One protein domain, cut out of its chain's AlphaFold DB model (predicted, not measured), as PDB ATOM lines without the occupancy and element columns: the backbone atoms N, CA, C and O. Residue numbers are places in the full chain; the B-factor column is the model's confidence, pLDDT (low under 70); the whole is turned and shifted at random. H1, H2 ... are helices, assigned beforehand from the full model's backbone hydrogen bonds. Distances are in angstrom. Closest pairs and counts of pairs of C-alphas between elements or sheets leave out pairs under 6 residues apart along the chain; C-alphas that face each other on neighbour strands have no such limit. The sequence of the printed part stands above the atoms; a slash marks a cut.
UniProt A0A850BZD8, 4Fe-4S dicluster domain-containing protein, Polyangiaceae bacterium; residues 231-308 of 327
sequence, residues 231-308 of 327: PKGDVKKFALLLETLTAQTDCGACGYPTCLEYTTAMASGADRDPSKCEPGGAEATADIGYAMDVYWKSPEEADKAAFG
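What this domain is: This is residues 231 to 308 of the 327 residues of the protein "4Fe-4S dicluster domain-containing protein" of Polyangiaceae bacterium (UniProt A0A850BZD8). Two helix pairs make a small body: H1 and H2 cross near their midpoints, and H3 and H4 fold back as a hairpin, with long H3 between H4 and the first pair. The printed part has 78 residues, of which 44 are in four named helices, in the order H1, H2, H3, H4 along the chain, with no named strand; the class is all helix. The whole is compact, with a radius of gyration of the C-alphas of 11.7 A and spans of 33 by 26 by 18 A.

Where its parts are: H1, residues 235 to 243, begins at C-alpha 235 (79.705, 55.187, 73.622) and measures 12.1 A. H2, residues 259 to 268, measures 14.1 A; H3, residues 281 to 296, 22.2 A; H4, residues 299 to 307, 11.8 A, ending at C-alpha 307 (96.308, 55.377, 93.950).

How they stand to each other: H1 and H2 touch at a steep tilt of 46 degrees, opposite ways; their closest C-alphas, Ala 239 and Thr 264, are 4.8 A apart. H1 and H3 are close but not clearly touching, the closest C-alphas, Leu 242 and Ile 288, 6.2 A apart. So are H2 and H3, with Ala 267 and Met 292 at 7.9 A. The hairpin H3 and H4 touch at a shallow tilt of 23 degrees, opposite ways, the closest C-alphas, Asp 293 and Ala 302, 5.0 A apart. H4 is apart from H1 and H2. In H1, H2, H3 and H4 every O i to N i+4 pair is within hydrogen-bond range.

The domain as a whole: The farthest C-alphas, Pro 257 and Gly 308, are 34.8 A apart. The printed part has no cut; residues 244 to 258 and 269 to 280 are long links. Residue 308 is under pLDDT 70.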
ATOM      1  N   PRO A 231      77.622  49.408  79.803       81.31
ATOM      2  CA  PRO A 231      78.084  48.323  78.947       81.31
ATOM      3  C   PRO A 231      79.254  48.767  78.063       81.31
ATOM      4  O   PRO A 231      79.226  49.845  77.462       81.31
ATOM      5  N   LYS A 232      80.287  47.926  77.963       79.38
ATOM      6  CA  LYS A 232      81.430  48.190  77.083       79.38
ATOM      7  C   LYS A 232      80.936  48.267  75.633       79.38
ATOM      8  O   LYS A 232      80.320  47.322  75.149       79.38
ATOM      9  N   GLY A 233      81.183  49.393  74.963       80.38
ATOM     10  CA  GLY A 233      80.668  49.693  73.621       80.38
ATOM     11  C   GLY A 233      79.475  50.659  73.585       80.38
ATOM     12  O   GLY A 233      79.165  51.183  72.518       80.38
ATOM     13  N   ASP A 234      78.843  50.967  74.725       89.50
ATOM     14  CA  ASP A 234      77.847  52.044  74.817       89.50
ATOM     15  C   ASP A 234      78.538  53.415  74.921       89.50
ATOM     16  O   ASP A 234      78.691  54.001  75.998       89.50
ATOM     17  N   VAL A 235      78.991  53.907  73.764       90.56
ATOM     18  CA  VAL A 235      79.705  55.187  73.622       90.56
ATOM     19  C   VAL A 235      78.863  56.351  74.134       90.56
ATOM     20  O   VAL A 235      79.393  57.260  74.765       90.56
ATOM     21  N   LYS A 236      77.544  56.324  73.907       92.88
ATOM     22  CA  LYS A 236      76.654  57.430  74.268       92.88
ATOM     23  C   LYS A 236      76.520  57.564  75.781       92.88
ATOM     24  O   LYS A 236      76.660  58.664  76.313       92.88
ATOM     25  N   LYS A 237      76.266  56.456  76.481       92.25
ATOM     26  CA  LYS A 237      76.137  56.468  77.944       92.25
ATOM     27  C   LYS A 237      77.463  56.827  78.617       92.25
ATOM     28  O   LYS A 237      77.464  57.563  79.602       92.25
ATOM     29  N   PHE A 238      78.584  56.374  78.057       94.69
ATOM     30  CA  PHE A 238      79.902  56.719  78.578       94.69
ATOM     31  C   PHE A 238      80.282  58.186  78.318       94.69
ATOM     32  O   PHE A 238      80.790  58.841  79.223       94.69
ATOM     33  N   ALA A 239      79.968  58.741  77.143       95.38
ATOM     34  CA  ALA A 239      80.193  60.157  76.832       95.38
ATOM     35  C   ALA A 239      79.445  61.091  77.796       95.38
ATOM     36  O   ALA A 239      80.034  62.039  78.312       95.38
ATOM     37  N   LEU A 240      78.180  60.778  78.100       95.06
ATOM     38  CA  LEU A 240      77.383  61.525  79.079       95.06
ATOM     39  C   LEU A 240      77.993  61.449  80.483       95.06
ATOM     40  O   LEU A 240      78.048  62.449  81.189       95.06
ATOM     41  N   LEU A 241      78.496  60.278  80.888       93.88
ATOM     42  CA  LEU A 241      79.193  60.140  82.165       93.88
ATOM     43  C   LEU A 241      80.460  61.005  82.202       93.88
ATOM     44  O   LEU A 241      80.659  61.743  83.163       93.88
ATOM     45  N   LEU A 242      81.294  60.951  81.162       94.19
ATOM     46  CA  LEU A 242      82.502  61.773  81.061       94.19
ATOM     47  C   LEU A 242      82.179  63.272  81.064       94.19
ATOM     48  O   LEU A 242      82.909  64.045  81.672       94.19
ATOM     49  N   GLU A 243      81.074  63.689  80.445       94.69
ATOM     50  CA  GLU A 243      80.632  65.086  80.445       94.69
ATOM     51  C   GLU A 243      80.335  65.603  81.855       94.69
ATOM     52  O   GLU A 243      80.711  66.732  82.177       94.69
ATOM     53  N   THR A 244      79.767  64.770  82.736       92.88
ATOM     54  CA  THR A 244      79.567  65.131  84.157       92.88
ATOM     55  C   THR A 244      80.866  65.312  84.946       92.88
ATOM     56  O   THR A 244      80.837  65.881  86.034       92.88
ATOM     57  N   LEU A 245      81.999  64.836  84.414       93.25
ATOM     58  CA  LEU A 245      83.332  65.012  85.001       93.25
ATOM     59  C   LEU A 245      84.068  66.236  84.433       93.25
ATOM     60  O   LEU A 245      85.128  66.603  84.937       93.25
ATOM     61  N   THR A 246      83.529  66.867  83.386       92.00
ATOM     62  CA  THR A 246      84.058  68.129  82.855       92.00
ATOM     63  C   THR A 246      83.534  69.327  83.649       92.00
ATOM     64  O   THR A 246      82.623  69.211  84.462       92.00
ATOM     65  N   ALA A 247      84.077  70.515  83.373       89.44
ATOM     66  CA  ALA A 247      83.574  71.762  83.946       89.44
ATOM     67  C   ALA A 247      82.225  72.237  83.359       89.44
ATOM     68  O   ALA A 247      81.656  73.182  83.896       89.44
ATOM     69  N   GLN A 248      81.733  71.623  82.270       90.38
ATOM     70  CA  GLN A 248      80.450  71.954  81.619       90.38
ATOM     71  C   GLN A 248      80.295  73.436  81.227       90.38
ATOM     72  O   GLN A 248      79.225  74.025  81.354       90.38
ATOM     73  N   THR A 249      81.384  74.063  80.779       90.94
ATOM     74  CA  THR A 249      81.406  75.486  80.402       90.94
ATOM     75  C   THR A 249      81.272  75.737  78.901       90.94
ATOM     76  O   THR A 249      81.195  76.899  78.511       90.94
ATOM     77  N   ASP A 250      81.320  74.691  78.065       90.75
ATOM     78  CA  ASP A 250      81.314  74.779  76.593       90.75
ATOM     79  C   ASP A 250      82.299  75.826  76.028       90.75
ATOM     80  O   ASP A 250      82.028  76.532  75.061       90.75
ATOM     81  N   CYS A 251      83.479  75.955  76.650       91.31
ATOM     82  CA  CYS A 251      84.414  77.042  76.342       91.31
ATOM     83  C   CYS A 251      85.208  76.875  75.034       91.31
ATOM     84  O   CYS A 251      85.881  77.811  74.609       91.31
ATOM     85  N   GLY A 252      85.214  75.683  74.433       89.88
ATOM     86  CA  GLY A 252      85.947  75.401  73.195       89.88
ATOM     87  C   GLY A 252      87.468  75.211  73.316       89.88
ATOM     88  O   GLY A 252      88.109  74.859  72.329       89.88
ATOM     89  N   ALA A 253      88.066  75.385  74.502       87.94
ATOM     90  CA  ALA A 253      89.527  75.356  74.682       87.94
ATOM     91  C   ALA A 253      90.184  74.011  74.305       87.94
ATOM     92  O   ALA A 253      91.320  73.969  73.844       87.94
ATOM     93  N   CYS A 254      89.443  72.909  74.440       86.19
ATOM     94  CA  CYS A 254      89.900  71.567  74.076       86.19
ATOM     95  C   CYS A 254      89.894  71.282  72.561       86.19
ATOM     96  O   CYS A 254      90.300  70.195  72.152       86.19
ATOM     97  N   GLY A 255      89.427  72.229  71.733       91.31
ATOM     98  CA  GLY A 255      89.302  72.075  70.281       91.31
ATOM     99  C   GLY A 255      87.954  71.523  69.800       91.31
ATOM    100  O   GLY A 255      87.786  71.338  68.597       91.31
ATOM    101  N   TYR A 256      86.994  71.294  70.705       93.19
ATOM    102  CA  TYR A 256      85.630  70.861  70.380       93.19
ATOM    103  C   TYR A 256      84.607  71.957  70.715       93.19
ATOM    104  O   TYR A 256      84.742  72.589  71.762       93.19
ATOM    105  N   PRO A 257      83.569  72.163  69.882       92.31
ATOM    106  CA  PRO A 257      82.506  73.146  70.113       92.31
ATOM    107  C   PRO A 257      81.769  73.016  71.451       92.31
ATOM    108  O   PRO A 257      81.362  74.028  72.012       92.31
ATOM    109  N   THR A 258      81.583  71.792  71.953       95.12
ATOM    110  CA  THR A 258      80.840  71.514  73.191       95.12
ATOM    111  C   THR A 258      81.551  70.475  74.057       95.12
ATOM    112  O   THR A 258      82.340  69.659  73.564       95.12
ATOM    113  N   CYS A 259      81.253  70.473  75.359       94.25
ATOM    114  CA  CYS A 259      81.743  69.464  76.296       94.25
ATOM    115  C   CYS A 259      81.302  68.053  75.880       94.25
ATOM    116  O   CYS A 259      82.119  67.132  75.935       94.25
ATOM    117  N   LEU A 260      80.067  67.894  75.389       95.81
ATOM    118  CA  LEU A 260      79.552  66.621  74.880       95.81
ATOM    119  C   LEU A 260      80.320  66.117  73.652       95.81
ATOM    120  O   LEU A 260      80.566  64.919  73.531       95.81
ATOM    121  N   GLU A 261      80.704  66.994  72.723       94.62
ATOM    122  CA  GLU A 261      81.480  66.588  71.543       94.62
ATOM    123  C   GLU A 261      82.881  66.112  71.928       94.62
ATOM    124  O   GLU A 261      83.326  65.059  71.462       94.62
ATOM    125  N   TYR A 262      83.532  66.819  72.851       94.69
ATOM    126  CA  TYR A 262      84.808  66.399  73.426       94.69
ATOM    127  C   TYR A 262      84.697  65.041  74.133       94.69
ATOM    128  O   TYR A 262      85.496  64.132  73.893       94.69
ATOM    129  N   THR A 263      83.677  64.848  74.970       95.25
ATOM    130  CA  THR A 263      83.505  63.591  75.712       95.25
ATOM    131  C   THR A 263      83.040  62.440  74.829       95.25
ATOM    132  O   THR A 263      83.403  61.292  75.084       95.25
ATOM    133  N   THR A 264      82.329  62.726  73.739       94.94
ATOM    134  CA  THR A 264      81.989  61.747  72.698       94.94
ATOM    135  C   THR A 264      83.232  61.316  71.921       94.94
ATOM    136  O   THR A 264      83.395  60.124  71.639       94.94
ATOM    137  N   ALA A 265      84.155  62.236  71.625       94.19
ATOM    138  CA  ALA A 265      85.450  61.903  71.033       94.19
ATOM    139  C   ALA A 265      86.297  61.021  71.974       94.19
ATOM    140  O   ALA A 265      86.884  60.033  71.526       94.19
ATOM    141  N   MET A 266      86.270  61.292  73.285       92.81
ATOM    142  CA  MET A 266      86.903  60.437  74.301       92.81
ATOM    143  C   MET A 266      86.260  59.056  74.414       92.81
ATOM    144  O   MET A 266      86.958  58.038  74.424       92.81
ATOM    145  N   ALA A 267      84.930  58.996  74.452       93.06
ATOM    146  CA  ALA A 267      84.189  57.750  74.591       93.06
ATOM    147  C   ALA A 267      84.287  56.854  73.346       93.06
ATOM    148  O   ALA A 267      84.328  55.632  73.471       93.06
ATOM    149  N   SER A 268      84.358  57.444  72.150       91.25
ATOM    150  CA  SER A 268      84.580  56.718  70.888       91.25
ATOM    151  C   SER A 268      86.049  56.347  70.662       91.25
ATOM    152  O   SER A 268      86.353  55.483  69.841       91.25
ATOM    153  N   GLY A 269      86.967  56.967  71.410       88.12
ATOM    154  CA  GLY A 269      88.405  56.754  71.301       88.12
ATOM    155  C   GLY A 269      89.087  57.556  70.189       88.12
ATOM    156  O   GLY A 269      90.261  57.295  69.935       88.12
ATOM    157  N   ALA A 270      88.387  58.506  69.562       89.19
ATOM    158  CA  ALA A 270      88.947  59.434  68.579       89.19
ATOM    159  C   ALA A 270      89.968  60.403  69.201       89.19
ATOM    160  O   ALA A 270      90.940  60.778  68.549       89.19
ATOM    161  N   ASP A 271      89.784  60.761  70.474       87.44
ATOM    162  CA  ASP A 271      90.691  61.633  71.217       87.44
ATOM    163  C   ASP A 271      90.776  61.169  72.667       87.44
ATOM    164  O   ASP A 271      89.795  61.240  73.388       87.44
ATOM    165  N   ARG A 272      91.919  60.626  73.094       83.56
ATOM    166  CA  ARG A 272      92.069  59.991  74.416       83.56
ATOM    167  C   ARG A 272      92.824  60.846  75.430       83.56
ATOM    168  O   ARG A 272      93.347  60.299  76.397       83.56
ATOM    169  N   ASP A 273      92.938  62.145  75.186       86.56
ATOM    170  CA  ASP A 273      93.668  63.046  76.070       86.56
ATOM    171  C   ASP A 273      92.723  63.722  77.078       86.56
ATOM    172  O   ASP A 273      92.049  64.680  76.708       86.56
ATOM    173  N   PRO A 274      92.684  63.279  78.353       86.12
ATOM    174  CA  PRO A 274      91.808  63.859  79.370       86.12
ATOM    175  C   PRO A 274      92.254  65.256  79.833       86.12
ATOM    176  O   PRO A 274      91.502  65.929  80.538       86.12
ATOM    177  N   SER A 275      93.464  65.705  79.470       87.19
ATOM    178  CA  SER A 275      94.076  66.928  80.011       87.19
ATOM    179  C   SER A 275      93.620  68.225  79.345       87.19
ATOM    180  O   SER A 275      93.925  69.314  79.828       87.19
ATOM    181  N   LYS A 276      92.840  68.128  78.265       87.94
ATOM    182  CA  LYS A 276      92.413  69.279  77.458       87.94
ATOM    183  C   LYS A 276      91.296  70.113  78.093       87.94
ATOM    184  O   LYS A 276      90.953  71.175  77.578       87.94
ATOM    185  N   CYS A 277      90.703  69.662  79.202       85.12
ATOM    186  CA  CYS A 277      89.696  70.435  79.930       85.12
ATOM    187  C   CYS A 277      90.365  71.523  80.788       85.12
ATOM    188  O   CYS A 277      90.500  71.371  82.000       85.12
ATOM    189  N   GLU A 278      90.764  72.637  80.170       81.56
ATOM    190  CA  GLU A 278      91.431  73.741  80.878       81.56
ATOM    191  C   GLU A 278      90.614  74.302  82.061       81.56
ATOM    192  O   GLU A 278      91.189  74.438  83.144       81.56
ATOM    193  N   PRO A 279      89.289  74.563  81.943       87.00
ATOM    194  CA  PRO A 279      88.501  75.074  83.069       87.00
ATOM    195  C   PRO A 279      88.332  74.052  84.200       87.00
ATOM    196  O   PRO A 279      88.193  74.438  85.358       87.00
ATOM    197  N   GLY A 280      88.339  72.755  83.872       82.00
ATOM    198  CA  GLY A 280      88.281  71.670  84.857       82.00
ATOM    199  C   GLY A 280      89.636  71.380  85.511       82.00
ATOM    200  O   GLY A 280      89.702  70.787  86.591       82.00
ATOM    201  N   GLY A 281      90.722  71.818  84.873       86.25
ATOM    202  CA  GLY A 281      92.078  71.723  85.380       86.25
ATOM    203  C   GLY A 281      92.513  70.292  85.702       86.25
ATOM    204  O   GLY A 281      92.080  69.303  85.101       86.25
ATOM    205  N   ALA A 282      93.409  70.177  86.679       83.56
ATOM    206  CA  ALA A 282      94.022  68.904  87.044       83.56
ATOM    207  C   ALA A 282      93.047  67.916  87.719       83.56
ATOM    208  O   ALA A 282      93.292  66.714  87.665       83.56
ATOM    209  N   GLU A 283      91.954  68.395  88.326       84.69
ATOM    210  CA  GLU A 283      90.932  67.529  88.933       84.69
ATOM    211  C   GLU A 283      90.100  66.825  87.857       84.69
ATOM    212  O   GLU A 283      90.054  65.597  87.839       84.69
ATOM    213  N   ALA A 284      89.557  67.576  86.890       86.88
ATOM    214  CA  ALA A 284      88.833  66.985  85.763       86.88
ATOM    215  C   ALA A 284      89.728  66.027  84.965       86.88
ATOM    216  O   ALA A 284      89.303  64.938  84.594       86.88
ATOM    217  N   THR A 285      91.000  66.386  84.769       89.06
ATOM    218  CA  THR A 285      91.981  65.510  84.106       89.06
ATOM    219  C   THR A 285      92.138  64.169  84.832       89.06
ATOM    220  O   THR A 285      92.192  63.121  84.187       89.06
ATOM    221  N   ALA A 286      92.210  64.184  86.168       88.69
ATOM    222  CA  ALA A 286      92.353  62.974  86.972       88.69
ATOM    223  C   ALA A 286      91.080  62.114  86.928       88.69
ATOM    224  O   ALA A 286      91.164  60.913  86.666       88.69
ATOM    225  N   ASP A 287      89.908  62.724  87.109       91.19
ATOM    226  CA  ASP A 287      88.627  62.011  87.117       91.19
ATOM    227  C   ASP A 287      88.289  61.398  85.757       91.19
ATOM    228  O   ASP A 287      87.927  60.222  85.676       91.19
ATOM    229  N   ILE A 288      88.440  62.178  84.679       91.94
ATOM    230  CA  ILE A 288      88.235  61.710  83.304       91.94
ATOM    231  C   ILE A 288      89.241  60.597  83.000       91.94
ATOM    232  O   ILE A 288      88.850  59.549  82.491       91.94
ATOM    233  N   GLY A 289      90.513  60.773  83.373       91.00
ATOM    234  CA  GLY A 289      91.548  59.756  83.193       91.00
ATOM    235  C   GLY A 289      91.207  58.427  83.874       91.00
ATOM    236  O   GLY A 289      91.335  57.370  83.260       91.00
ATOM    237  N   TYR A 290      90.696  58.461  85.104       91.62
ATOM    238  CA  TYR A 290      90.269  57.248  85.804       91.62
ATOM    239  C   TYR A 290      89.009  56.633  85.220       91.62
ATOM    240  O   TYR A 290      88.975  55.424  85.020       91.62
ATOM    241  N   ALA A 291      87.998  57.434  84.879       92.81
ATOM    242  CA  ALA A 291      86.812  56.923  84.198       92.81
ATOM    243  C   ALA A 291      87.186  56.220  82.881       92.81
ATOM    244  O   ALA A 291      86.672  55.141  82.581       92.81
ATOM    245  N   MET A 292      88.129  56.794  82.129       91.12
ATOM    246  CA  MET A 292      88.684  56.199  80.915       91.12
ATOM    247  C   MET A 292      89.459  54.910  81.190       91.12
ATOM    248  O   MET A 292      89.269  53.935  80.462       91.12
ATOM    249  N   ASP A 293      90.291  54.868  82.230       89.94
ATOM    250  CA  ASP A 293      91.023  53.660  82.609       89.94
ATOM    251  C   ASP A 293      90.073  52.537  83.048       89.94
ATOM    252  O   ASP A 293      90.222  51.406  82.588       89.94
ATOM    253  N   VAL A 294      89.044  52.836  83.849       90.50
ATOM    254  CA  VAL A 294      88.030  51.845  84.250       90.50
ATOM    255  C   VAL A 294      87.273  51.311  83.026       90.50
ATOM    256  O   VAL A 294      87.010  50.111  82.951       90.50
ATOM    257  N   TYR A 295      86.937  52.170  82.058       90.25
ATOM    258  CA  TYR A 295      86.144  51.782  80.885       90.25
ATOM    259  C   TYR A 295      86.945  50.983  79.847       90.25
ATOM    260  O   TYR A 295      86.479  49.966  79.321       90.25
ATOM    261  N   TRP A 296      88.162  51.434  79.525       86.94
ATOM    262  CA  TRP A 296      88.968  50.841  78.456       86.94
ATOM    263  C   TRP A 296      89.827  49.670  78.927       86.94
ATOM    264  O   TRP A 296      90.006  48.715  78.160       86.94
ATOM    265  N   LYS A 297      90.327  49.729  80.164       86.38
ATOM    266  CA  LYS A 297      91.188  48.711  80.768       86.38
ATOM    267  C   LYS A 297      90.381  47.856  81.751       86.38
ATOM    268  O   LYS A 297      89.451  47.162  81.334       86.38
ATOM    269  N   SER A 298      90.736  47.898  83.034       83.19
ATOM    270  CA  SER A 298      90.048  47.241  84.140       83.19
ATOM    271  C   SER A 298      90.020  48.160  85.373       83.19
ATOM    272  O   SER A 298      90.896  49.021  85.521       83.19
ATOM    273  N   PRO A 299      89.059  47.973  86.298       82.44
ATOM    274  CA  PRO A 299      89.008  48.767  87.522       82.44
ATOM    275  C   PRO A 299      90.258  48.617  88.400       82.44
ATOM    276  O   PRO A 299      90.684  49.575  89.029       82.44
ATOM    277  N   GLU A 300      90.875  47.433  88.420       81.00
ATOM    278  CA  GLU A 300      92.092  47.165  89.196       81.00
ATOM    279  C   GLU A 300      93.305  47.924  88.641       81.00
ATOM    280  O   GLU A 300      94.121  48.456  89.396       81.00
ATOM    281  N   GLU A 301      93.416  48.013  87.314       79.44
ATOM    282  CA  GLU A 301      94.463  48.795  86.654       79.44
ATOM    283  C   GLU A 301      94.252  50.299  86.849       79.44
ATOM    284  O   GLU A 301      95.226  51.021  87.075       79.44
ATOM    285  N   ALA A 302      92.997  50.755  86.827       83.38
ATOM    286  CA  ALA A 302      92.635  52.140  87.109       83.38
ATOM    287  C   ALA A 302      92.955  52.528  88.562       83.38
ATOM    288  O   ALA A 302      93.592  53.553  88.799       83.38
ATOM    289  N   ASP A 303      92.602  51.680  89.535       82.69
ATOM    290  CA  ASP A 303      92.914  51.896  90.954       82.69
ATOM    291  C   ASP A 303      94.432  51.929  91.183       82.69
ATOM    292  O   ASP A 303      94.960  52.790  91.890       82.69
ATOM    293  N   LYS A 304      95.176  51.034  90.521       80.62
ATOM    294  CA  LYS A 304      96.642  51.020  90.577       80.62
ATOM    295  C   LYS A 304      97.256  52.289  89.978       80.62
ATOM    296  O   LYS A 304      98.247  52.782  90.521       80.62
ATOM    297  N   ALA A 305      96.692  52.815  88.890       79.19
ATOM    298  CA  ALA A 305      97.147  54.045  88.245       79.19
ATOM    299  C   ALA A 305      96.810  55.304  89.065       79.19
ATOM    300  O   ALA A 305      97.656  56.196  89.181       79.19
ATOM    301  N   ALA A 306      95.616  55.352  89.666       76.69
ATOM    302  CA  ALA A 306      95.120  56.485  90.446       76.69
ATOM    303  C   ALA A 306      95.725  56.567  91.858       76.69
ATOM    304  O   ALA A 306      96.055  57.662  92.317       76.69
ATOM    305  N   PHE A 307      95.919  55.426  92.532       78.12
ATOM    306  CA  PHE A 307      96.308  55.377  93.950       78.12
ATOM    307  C   PHE A 307      97.710  54.817  94.218       78.12
ATOM    308  O   PHE A 307      98.224  55.001  95.315       78.12
ATOM    309  N   GLY A 308      98.363  54.189  93.235       53.28
ATOM    310  CA  GLY A 308      99.778  53.815  93.310       53.28
ATOM    311  C   GLY A 308     100.139  52.855  94.451       53.28
ATOM    312  O   GLY A 308     100.731  53.266  95.438       53.28
TER     313      GLY A 308